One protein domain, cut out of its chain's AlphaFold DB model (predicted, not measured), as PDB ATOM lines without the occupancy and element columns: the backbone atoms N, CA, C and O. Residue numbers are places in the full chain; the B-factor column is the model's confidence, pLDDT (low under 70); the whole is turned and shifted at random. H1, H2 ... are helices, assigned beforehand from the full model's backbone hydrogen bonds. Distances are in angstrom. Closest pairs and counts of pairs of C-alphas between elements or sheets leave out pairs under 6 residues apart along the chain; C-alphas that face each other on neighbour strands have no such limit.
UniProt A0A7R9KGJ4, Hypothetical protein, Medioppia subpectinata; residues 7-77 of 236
ATOM      1  N   ASN A   7     492.643 221.550 428.408       68.69
ATOM      2  CA  ASN A   7     493.519 220.431 428.748       68.69
ATOM      3  C   ASN A   7     494.807 220.389 427.932       68.69
ATOM      4  O   ASN A   7     495.878 220.329 428.517       68.69
ATOM      5  N   GLU A   8     494.731 220.504 426.608       80.81
ATOM      6  CA  GLU A   8     495.921 220.405 425.752       80.81
ATOM      7  C   GLU A   8     496.864 221.597 425.931       80.81
ATOM      8  O   GLU A   8     498.075 221.433 426.030       80.81
ATOM      9  N   TRP A   9     496.321 222.814 426.044       83.44
ATOM     10  CA  TRP A   9     497.149 223.997 426.279       83.44
ATOM     11  C   TRP A   9     497.828 223.931 427.649       83.44
ATOM     12  O   TRP A   9     499.021 224.198 427.769       83.44
ATOM     13  N   THR A  10     497.097 223.524 428.688       87.12
ATOM     14  CA  THR A  10     497.688 223.309 430.011       87.12
ATOM     15  C   THR A  10     498.706 222.170 429.992       87.12
ATOM     16  O   THR A  10     499.764 222.322 430.585       87.12
ATOM     17  N   GLN A  11     498.457 221.080 429.267       89.12
ATOM     18  CA  GLN A  11     499.404 219.978 429.102       89.12
ATOM     19  C   GLN A  11     500.704 220.422 428.424       89.12
ATOM     20  O   GLN A  11     501.780 220.045 428.874       89.12
ATOM     21  N   ILE A  12     500.620 221.233 427.367       88.75
ATOM     22  CA  ILE A  12     501.793 221.697 426.613       88.75
ATOM     23  C   ILE A  12     502.602 222.716 427.425       88.75
ATOM     24  O   ILE A  12     503.822 222.609 427.516       88.75
ATOM     25  N   TYR A  13     501.938 223.715 428.012       88.56
ATOM     26  CA  TYR A  13     502.620 224.856 428.637       88.56
ATOM     27  C   TYR A  13     502.855 224.691 430.146       88.56
ATOM     28  O   TYR A  13     503.686 225.395 430.720       88.56
ATOM     29  N   PHE A  14     502.148 223.757 430.785       91.19
ATOM     30  CA  PHE A  14     502.242 223.442 432.213       91.19
ATOM     31  C   PHE A  14     502.190 221.914 432.451       91.19
ATOM     32  O   PHE A  14     501.320 221.438 433.185       91.19
ATOM     33  N   PRO A  15     503.106 221.125 431.853       91.31
ATOM     34  CA  PRO A  15     503.037 219.659 431.856       91.31
ATOM     35  C   PRO A  15     503.054 219.044 433.261       91.31
ATOM     36  O   PRO A  15     502.311 218.102 433.525       91.31
ATOM     37  N   ASN A  16     503.838 219.604 434.186       92.06
ATOM     38  CA  ASN A  16     503.919 219.106 435.564       92.06
ATOM     39  C   ASN A  16     502.612 219.350 436.331       92.06
ATOM     40  O   ASN A  16     502.068 218.440 436.947       92.06
ATOM     41  N   PHE A  17     502.049 220.558 436.215       90.19
ATOM     42  CA  PHE A  17     500.739 220.886 436.780       90.19
ATOM     43  C   PHE A  17     499.625 220.024 436.172       90.19
ATOM     44  O   PHE A  17     498.731 219.575 436.884       90.19
ATOM     45  N   TRP A  18     499.692 219.754 434.864       89.94
ATOM     46  CA  TRP A  18     498.773 218.843 434.187       89.94
ATOM     47  C   TRP A  18     498.875 217.415 434.733       89.94
ATOM     48  O   TRP A  18     497.848 216.819 435.054       89.94
ATOM     49  N   SER A  19     500.092 216.890 434.899       89.88
ATOM     50  CA  SER A  19     500.333 215.567 435.489       89.88
ATOM     51  C   SER A  19     499.774 215.469 436.913       89.88
ATOM     52  O   SER A  19     499.041 214.528 437.214       89.88
ATOM     53  N   ALA A  20     500.017 216.484 437.750       89.06
ATOM     54  CA  ALA A  20     499.487 216.567 439.115       89.06
ATOM     55  C   ALA A  20     497.944 216.595 439.153       89.06
ATOM     56  O   ALA A  20     497.306 215.981 440.008       89.06
ATOM     57  N   LEU A  21     497.314 217.274 438.184       86.88
ATOM     58  CA  LEU A  21     495.857 217.262 438.021       86.88
ATOM     59  C   LEU A  21     495.309 215.860 437.706       86.88
ATOM     60  O   LEU A  21     494.206 215.530 438.146       86.88
ATOM     61  N   GLN A  22     496.048 215.059 436.932       87.00
ATOM     62  CA  GLN A  22     495.640 213.705 436.542       87.00
ATOM     63  C   GLN A  22     495.865 212.683 437.658       87.00
ATOM     64  O   GLN A  22     494.999 211.836 437.885       87.00
ATOM     65  N   SER A  23     496.993 212.774 438.372       86.25
ATOM     66  CA  SER A  23     497.333 211.870 439.482       86.25
ATOM     67  C   SER A  23     496.414 212.048 440.694       86.25
ATOM     68  O   SER A  23     496.269 211.121 441.489       86.25
ATOM     69  N   LYS A  24     495.755 213.214 440.810       77.38
ATOM     70  CA  LYS A  24     494.958 213.639 441.977       77.38
ATOM     71  C   LYS A  24     495.779 213.723 443.268       77.38
ATOM     72  O   LYS A  24     495.201 213.706 444.355       77.38
ATOM     73  N   ASP A  25     497.098 213.848 443.150       86.69
ATOM     74  CA  ASP A  25     497.984 214.113 444.276       86.69
ATOM     75  C   ASP A  25     497.832 215.578 444.710       86.69
ATOM     76  O   ASP A  25     498.189 216.518 443.993       86.69
ATOM     77  N   THR A  26     497.255 215.782 445.893       86.62
ATOM     78  CA  THR A  26     496.983 217.118 446.426       86.62
ATOM     79  C   THR A  26     498.244 217.877 446.819       86.62
ATOM     80  O   THR A  26     498.265 219.102 446.690       86.62
ATOM     81  N   GLU A  27     499.287 217.194 447.293       90.88
ATOM     82  CA  GLU A  27     500.533 217.850 447.702       90.88
ATOM     83  C   GLU A  27     501.306 218.326 446.478       90.88
ATOM     84  O   GLU A  27     501.753 219.479 446.418       90.88
ATOM     85  N   GLU A  28     501.387 217.463 445.466       89.31
ATOM     86  CA  GLU A  28     502.014 217.796 444.197       89.31
ATOM     87  C   GLU A  28     501.271 218.938 443.495       89.31
ATOM     88  O   GLU A  28     501.892 219.911 443.064       89.31
ATOM     89  N   LEU A  29     499.936 218.908 443.471       88.25
ATOM     90  CA  LEU A  29     499.132 219.978 442.879       88.25
ATOM     91  C   LEU A  29     499.368 221.334 443.563       88.25
ATOM     92  O   LEU A  29     499.521 222.355 442.887       88.25
ATOM     93  N   VAL A  30     499.437 221.358 444.899       91.31
ATOM     94  CA  VAL A  30     499.739 222.580 445.665       91.31
ATOM     95  C   VAL A  30     501.156 223.075 445.371       91.31
ATOM     96  O   VAL A  30     501.359 224.285 445.221       91.31
ATOM     97  N   ARG A  31     502.134 222.169 445.251       93.38
ATOM     98  CA  ARG A  31     503.516 222.508 444.881       93.38
ATOM     99  C   ARG A  31     503.573 223.170 443.506       93.38
ATOM    100  O   ARG A  31     504.141 224.256 443.383       93.38
ATOM    101  N   GLU A  32     502.942 222.573 442.500       92.25
ATOM    102  CA  GLU A  32     502.936 223.106 441.134       92.25
ATOM    103  C   GLU A  32     502.201 224.453 441.047       92.25
ATOM    104  O   GLU A  32     502.668 225.382 440.386       92.25
ATOM    105  N   MET A  33     501.099 224.633 441.782       91.38
ATOM    106  CA  MET A  33     500.421 225.932 441.860       91.38
ATOM    107  C   MET A  33     501.304 227.029 442.466       91.38
ATOM    108  O   MET A  33     501.276 228.166 441.989       91.38
ATOM    109  N   ARG A  34     502.107 226.711 443.491       91.31
ATOM    110  CA  ARG A  34     503.082 227.659 444.060       91.31
ATOM    111  C   ARG A  34     504.180 228.004 443.058       91.31
ATOM    112  O   ARG A  34     504.557 229.170 442.976       91.31
ATOM    113  N   GLN A  35     504.649 227.035 442.270       91.81
ATOM    114  CA  GLN A  35     505.625 227.290 441.205       91.81
ATOM    115  C   GLN A  35     505.054 228.208 440.116       91.81
ATOM    116  O   GLN A  35     505.709 229.175 439.729       91.81
ATOM    117  N   ILE A  36     503.817 227.962 439.666       88.62
ATOM    118  CA  ILE A  36     503.117 228.845 438.719       88.62
ATOM    119  C   ILE A  36     502.976 230.247 439.312       88.62
ATOM    120  O   ILE A  36     503.258 231.233 438.631       88.62
ATOM    121  N   LYS A  37     502.592 230.357 440.588       89.94
ATOM    122  CA  LYS A  37     502.509 231.651 441.263       89.94
ATOM    123  C   LYS A  37     503.859 232.374 441.256       89.94
ATOM    124  O   LYS A  37     503.929 233.497 440.774       89.94
ATOM    125  N   GLY A  38     504.935 231.724 441.693       89.31
ATOM    126  CA  GLY A  38     506.267 232.333 441.731       89.31
ATOM    127  C   GLY A  38     506.782 232.767 440.355       89.31
ATOM    128  O   GLY A  38     507.298 233.869 440.212       89.31
ATOM    129  N   LYS A  39     506.591 231.934 439.326       89.25
ATOM    130  CA  LYS A  39     507.097 232.192 437.968       89.25
ATOM    131  C   LYS A  39     506.471 233.418 437.297       89.25
ATOM    132  O   LYS A  39     507.130 234.059 436.486       89.25
ATOM    133  N   PHE A  40     505.209 233.711 437.599       87.81
ATOM    134  CA  PHE A  40     504.446 234.786 436.958       87.81
ATOM    135  C   PHE A  40     504.033 235.891 437.940       87.81
ATOM    136  O   PHE A  40     503.035 236.570 437.716       87.81
ATOM    137  N   SER A  41     504.754 236.053 439.052       82.00
ATOM    138  CA  SER A  41     504.527 237.181 439.959       82.00
ATOM    139  C   SER A  41     504.922 238.497 439.265       82.00
ATOM    140  O   SER A  41     505.947 238.518 438.575       82.00
ATOM    141  N   PRO A  42     504.136 239.584 439.405       83.25
ATOM    142  CA  PRO A  42     502.952 239.738 440.271       83.25
ATOM    143  C   PRO A  42     501.606 239.333 439.630       83.25
ATOM    144  O   PRO A  42     500.585 239.252 440.314       83.25
ATOM    145  N   ASP A  43     501.560 239.031 438.331       82.12
ATOM    146  CA  ASP A  43     500.312 238.759 437.586       82.12
ATOM    147  C   ASP A  43     499.490 237.568 438.133       82.12
ATOM    148  O   ASP A  43     498.275 237.441 437.901       82.12
ATOM    149  N   SER A  44     500.159 236.688 438.873       82.81
ATOM    150  CA  SER A  44     499.634 235.484 439.512       82.81
ATOM    151  C   SER A  44     499.263 235.654 440.997       82.81
ATOM    152  O   SER A  44     498.858 234.673 441.623       82.81
ATOM    153  N   ASP A  45     499.353 236.852 441.590       83.06
ATOM    154  CA  ASP A  45     499.189 237.056 443.046       83.06
ATOM    155  C   ASP A  45     497.836 236.569 443.595       83.06
ATOM    156  O   ASP A  45     497.749 236.066 444.721       83.06
ATOM    157  N   GLY A  46     496.794 236.602 442.757       83.00
ATOM    158  CA  GLY A  46     495.459 236.070 443.046       83.00
ATOM    159  C   GLY A  46     495.315 234.543 442.969       83.00
ATOM    160  O   GLY A  46     494.201 234.046 443.127       83.00
ATOM    161  N   VAL A  47     496.386 233.790 442.695       88.62
ATOM    162  CA  VAL A  47     496.392 232.319 442.724       88.62
ATOM    163  C   VAL A  47     496.555 231.845 444.170       88.62
ATOM    164  O   VAL A  47     497.597 232.050 444.798       88.62
ATOM    165  N   SER A  48     495.512 231.215 444.706       87.69
ATOM    166  CA  SER A  48     495.462 230.671 446.074       87.69
ATOM    167  C   SER A  48     494.856 229.268 446.145       87.69
ATOM    168  O   SER A  48     495.146 228.515 447.069       87.69
ATOM    169  N   ASP A  49     494.048 228.901 445.155       89.06
ATOM    170  CA  ASP A  49     493.341 227.631 445.045       89.06
ATOM    171  C   ASP A  49     493.318 227.146 443.580       89.06
ATOM    172  O   ASP A  49     493.707 227.855 442.644       89.06
ATOM    173  N   LEU A  50     492.873 225.912 443.353       87.06
ATOM    174  CA  LEU A  50     492.838 225.328 442.010       87.06
ATOM    175  C   LEU A  50     491.970 226.154 441.041       87.06
ATOM    176  O   LEU A  50     492.290 226.290 439.860       87.06
ATOM    177  N   LYS A  51     490.883 226.752 441.541       88.44
ATOM    178  CA  LYS A  51     489.937 227.542 440.742       88.44
ATOM    179  C   LYS A  51     490.563 228.851 440.253       88.44
ATOM    180  O   LYS A  51     490.358 229.252 439.106       88.44
ATOM    181  N   THR A  52     491.302 229.542 441.111       89.38
ATOM    182  CA  THR A  52     492.053 230.765 440.800       89.38
ATOM    183  C   THR A  52     493.242 230.464 439.896       89.38
ATOM    184  O   THR A  52     493.416 231.183 438.913       89.38
ATOM    185  N   CYS A  53     493.969 229.365 440.130       88.50
ATOM    186  CA  CYS A  53     495.028 228.889 439.235       88.50
ATOM    187  C   CYS A  53     494.489 228.619 437.822       88.50
ATOM    188  O   CYS A  53     494.991 229.164 436.841       88.50
ATOM    189  N   HIS A  54     493.386 227.873 437.709       86.50
ATOM    190  CA  HIS A  54     492.762 227.595 436.418       86.50
ATOM    191  C   HIS A  54     492.306 228.877 435.699       86.50
ATOM    192  O   HIS A  54     492.544 229.049 434.501       86.50
ATOM    193  N   ARG A  55     491.693 229.828 436.421       87.75
ATOM    194  CA  ARG A  55     491.335 231.140 435.849       87.75
ATOM    195  C   ARG A  55     492.563 231.917 435.376       87.75
ATOM    196  O   ARG A  55     492.488 232.568 434.335       87.75
ATOM    197  N   PHE A  56     493.663 231.863 436.122       89.62
ATOM    198  CA  PHE A  56     494.921 232.510 435.768       89.62
ATOM    199  C   PHE A  56     495.526 231.916 434.492       89.62
ATOM    200  O   PHE A  56     495.747 232.657 433.537       89.62
ATOM    201  N   ILE A  57     495.661 230.591 434.418       88.88
ATOM    202  CA  ILE A  57     496.093 229.853 433.220       88.88
ATOM    203  C   ILE A  57     495.215 230.226 432.013       88.88
ATOM    204  O   ILE A  57     495.724 230.551 430.941       88.88
ATOM    205  N   GLY A  58     493.892 230.287 432.190       87.50
ATOM    206  CA  GLY A  58     492.974 230.729 431.139       87.50
ATOM    207  C   GLY A  58     493.174 232.188 430.701       87.50
ATOM    208  O   GLY A  58     493.012 232.495 429.519       87.50
ATOM    209  N   ARG A  59     493.530 233.100 431.621       89.06
ATOM    210  CA  ARG A  59     493.890 234.492 431.283       89.06
ATOM    211  C   ARG A  59     495.191 234.552 430.490       89.06
ATOM    212  O   ARG A  59     495.194 235.202 429.448       89.06
ATOM    213  N   LEU A  60     496.229 233.837 430.929       88.81
ATOM    214  CA  LEU A  60     497.507 233.755 430.216       88.81
ATOM    215  C   LEU A  60     497.312 233.251 428.784       88.81
ATOM    216  O   LEU A  60     497.808 233.864 427.842       88.81
ATOM    217  N   ARG A  61     496.512 232.191 428.596       89.44
ATOM    218  CA  ARG A  61     496.175 231.689 427.258       89.44
ATOM    219  C   ARG A  61     495.524 232.764 426.397       89.44
ATOM    220  O   ARG A  61     495.907 232.935 425.247       89.44
ATOM    221  N   ARG A  62     494.535 233.486 426.931       88.69
ATOM    222  CA  ARG A  62     493.858 234.554 426.179       88.69
ATOM    223  C   ARG A  62     494.813 235.681 425.807       88.69
ATOM    224  O   ARG A  62     494.781 236.108 424.663       88.69
ATOM    225  N   GLN A  63     495.670 236.122 426.726       88.06
ATOM    226  CA  GLN A  63     496.678 237.148 426.441       88.06
ATOM    227  C   GLN A  63     497.640 236.695 425.339       88.06
ATOM    228  O   GLN A  63     497.887 237.442 424.397       88.06
ATOM    229  N   PHE A  64     498.114 235.449 425.412       88.44
ATOM    230  CA  PHE A  64     498.952 234.854 424.375       88.44
ATOM    231  C   PHE A  64     498.250 234.836 423.008       88.44
ATOM    232  O   PHE A  64     498.813 235.292 422.016       88.44
ATOM    233  N   LEU A  65     496.995 234.377 422.953       90.69
ATOM    234  CA  LEU A  65     496.208 234.352 421.716       90.69
ATOM    235  C   LEU A  65     495.936 235.759 421.165       90.69
ATOM    236  O   LEU A  65     496.049 235.963 419.962       90.69
ATOM    237  N   MET A  66     495.633 236.734 422.025       91.31
ATOM    238  CA  MET A  66     495.432 238.131 421.623       91.31
ATOM    239  C   MET A  66     496.705 238.741 421.031       91.31
ATOM    240  O   MET A  66     496.631 239.464 420.039       91.31
ATOM    241  N   ALA A  67     497.873 238.433 421.598       91.12
ATOM    242  CA  ALA A  67     499.149 238.881 421.051       91.12
ATOM    243  C   ALA A  67     499.412 238.279 419.659       91.12
ATOM    244  O   ALA A  67     499.829 238.996 418.747       91.12
ATOM    245  N   LEU A  68     499.115 236.986 419.468       91.19
ATOM    246  CA  LEU A  68     499.204 236.333 418.159       91.19
ATOM    247  C   LEU A  68     498.218 236.929 417.148       91.19
ATOM    248  O   LEU A  68     498.597 237.187 416.009       91.19
ATOM    249  N   GLU A  69     496.975 237.182 417.557       89.06
ATOM    250  CA  GLU A  69     495.960 237.803 416.706       89.06
ATOM    251  C   GLU A  69     496.374 239.218 416.287       89.06
ATOM    252  O   GLU A  69     496.283 239.556 415.108       89.06
ATOM    253  N   LEU A  70     496.859 240.038 417.224       90.06
ATOM    254  CA  LEU A  70     497.332 241.390 416.930       90.06
ATOM    255  C   LEU A  70     498.482 241.358 415.923       90.06
ATOM    256  O   LEU A  70     498.433 242.078 414.926       90.06
ATOM    257  N   ARG A  71     499.479 240.492 416.146       90.38
ATOM    258  CA  ARG A  71     500.597 240.310 415.213       90.38
ATOM    259  C   ARG A  71     500.103 239.871 413.839       90.38
ATOM    260  O   ARG A  71     500.510 240.441 412.834       90.38
ATOM    261  N   SER A  72     499.182 238.911 413.800       89.19
ATOM    262  CA  SER A  72     498.578 238.435 412.558       89.19
ATOM    263  C   SER A  72     497.861 239.565 411.815       89.19
ATOM    264  O   SER A  72     498.074 239.745 410.622       89.19
ATOM    265  N   LYS A  73     497.076 240.398 412.506       87.38
ATOM    266  CA  LYS A  73     496.411 241.565 411.902       87.38
ATOM    267  C   LYS A  73     497.392 242.624 411.405       87.38
ATOM    268  O   LYS A  73     497.108 243.253 410.393       87.38
ATOM    269  N   GLN A  74     498.509 242.839 412.096       88.44
ATOM    270  CA  GLN A  74     499.542 243.788 411.668       88.44
ATOM    271  C   GLN A  74     500.268 243.300 410.413       88.44
ATOM    272  O   GLN A  74     500.403 244.048 409.449       88.44
ATOM    273  N   GLU A  75     500.699 242.039 410.412       90.75
ATOM    274  CA  GLU A  75     501.447 241.429 409.307       90.75
ATOM    275  C   GLU A  75     500.557 241.182 408.080       90.75
ATOM    276  O   GLU A  75     500.976 241.345 406.937       90.75
ATOM    277  N   PHE A  76     499.289 240.849 408.318       87.00
ATOM    278  CA  PHE A  76     498.354 240.381 407.305       87.00
ATOM    279  C   PHE A  76     497.063 241.211 407.247       87.00
ATOM    280  O   PHE A  76     495.977 240.670 407.025       87.00
ATOM    281  N   ALA A  77     497.162 242.535 407.411       78.06
ATOM    282  CA  ALA A  77     496.020 243.459 407.491       78.06
ATOM    283  C   ALA A  77     495.001 243.326 406.336       78.06
ATOM    284  O   ALA A  77     493.819 243.612 406.514       78.06
TER     285      ALA A  77
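Overview. This is residues 7 to 77 of the 236 residues of the protein "Hypothetical protein" of Medioppia subpectinata (UniProt A0A7R9KGJ4). Three short helices, H1, H2 and H3, fold back one on the next to make a small body with the first part of a long helix, H4, and residues 62 to 77, of which 62 to 75 belong to H4, stick out from it as a long arm. The 71 printed residues have four named helices, H1, H2, H3 and H4 along the chain, and no named strand, and the class is all helix. The whole is loose, with a radius of gyration of the C-alphas of 14.1 A, and elongated, spanning 48 by 25 by 17 A.

Arrangement. H1, residues 7 to 13, touches H2, residues 15 to 23, and the two form a helical hairpin. Their closest C-alphas, those of Gln 11 and Trp 18, are 5.2 A apart, and they run opposite ways at a tilt of 38 degrees, only just steep. H2 and H3, residues 26 to 39, form a second helical hairpin and touch, the closest C-alphas being those of Ala 20 and Leu 29 at 5.1 A, with a shallow tilt of 19 degrees, opposite ways. H1 and H3 are apart. H4, residues 50 to 75, touches no helix. It is close to H3 but not clearly touching, with the closest C-alphas, those of Met 33 and Cys 53, 6.7 A apart; they run the same way at a steep tilt of 40 degrees. H4 is also close to H1 but not clearly touching, with the C-alphas of Thr 10 and Ile 57 the closest at 7.5 A, and their lines are only just about perpendicular, at 72 degrees. H2 and H4 are apart. In H1, H2, H3 and H4 every O i to N i+4 pair is within hydrogen-bond range.

Along the chain. H1 begins at C-alpha 7 at (493.519, 220.431, 428.748) and is 10.1 A long; H2 is 12.3 A and H3 20.0 A. H4 runs 37.5 A from C-alpha 50 at (492.838, 225.328, 442.010) to C-alpha 75 at (501.447, 241.429, 409.307).

Size, cuts and confidence. The C-alphas of Glu 27 and Ala 77, the two farthest apart, are 47.9 A apart. The printed part has no cut and no long link. Mean pLDDT of the printed part is 87.9, and residue 7 is under 70.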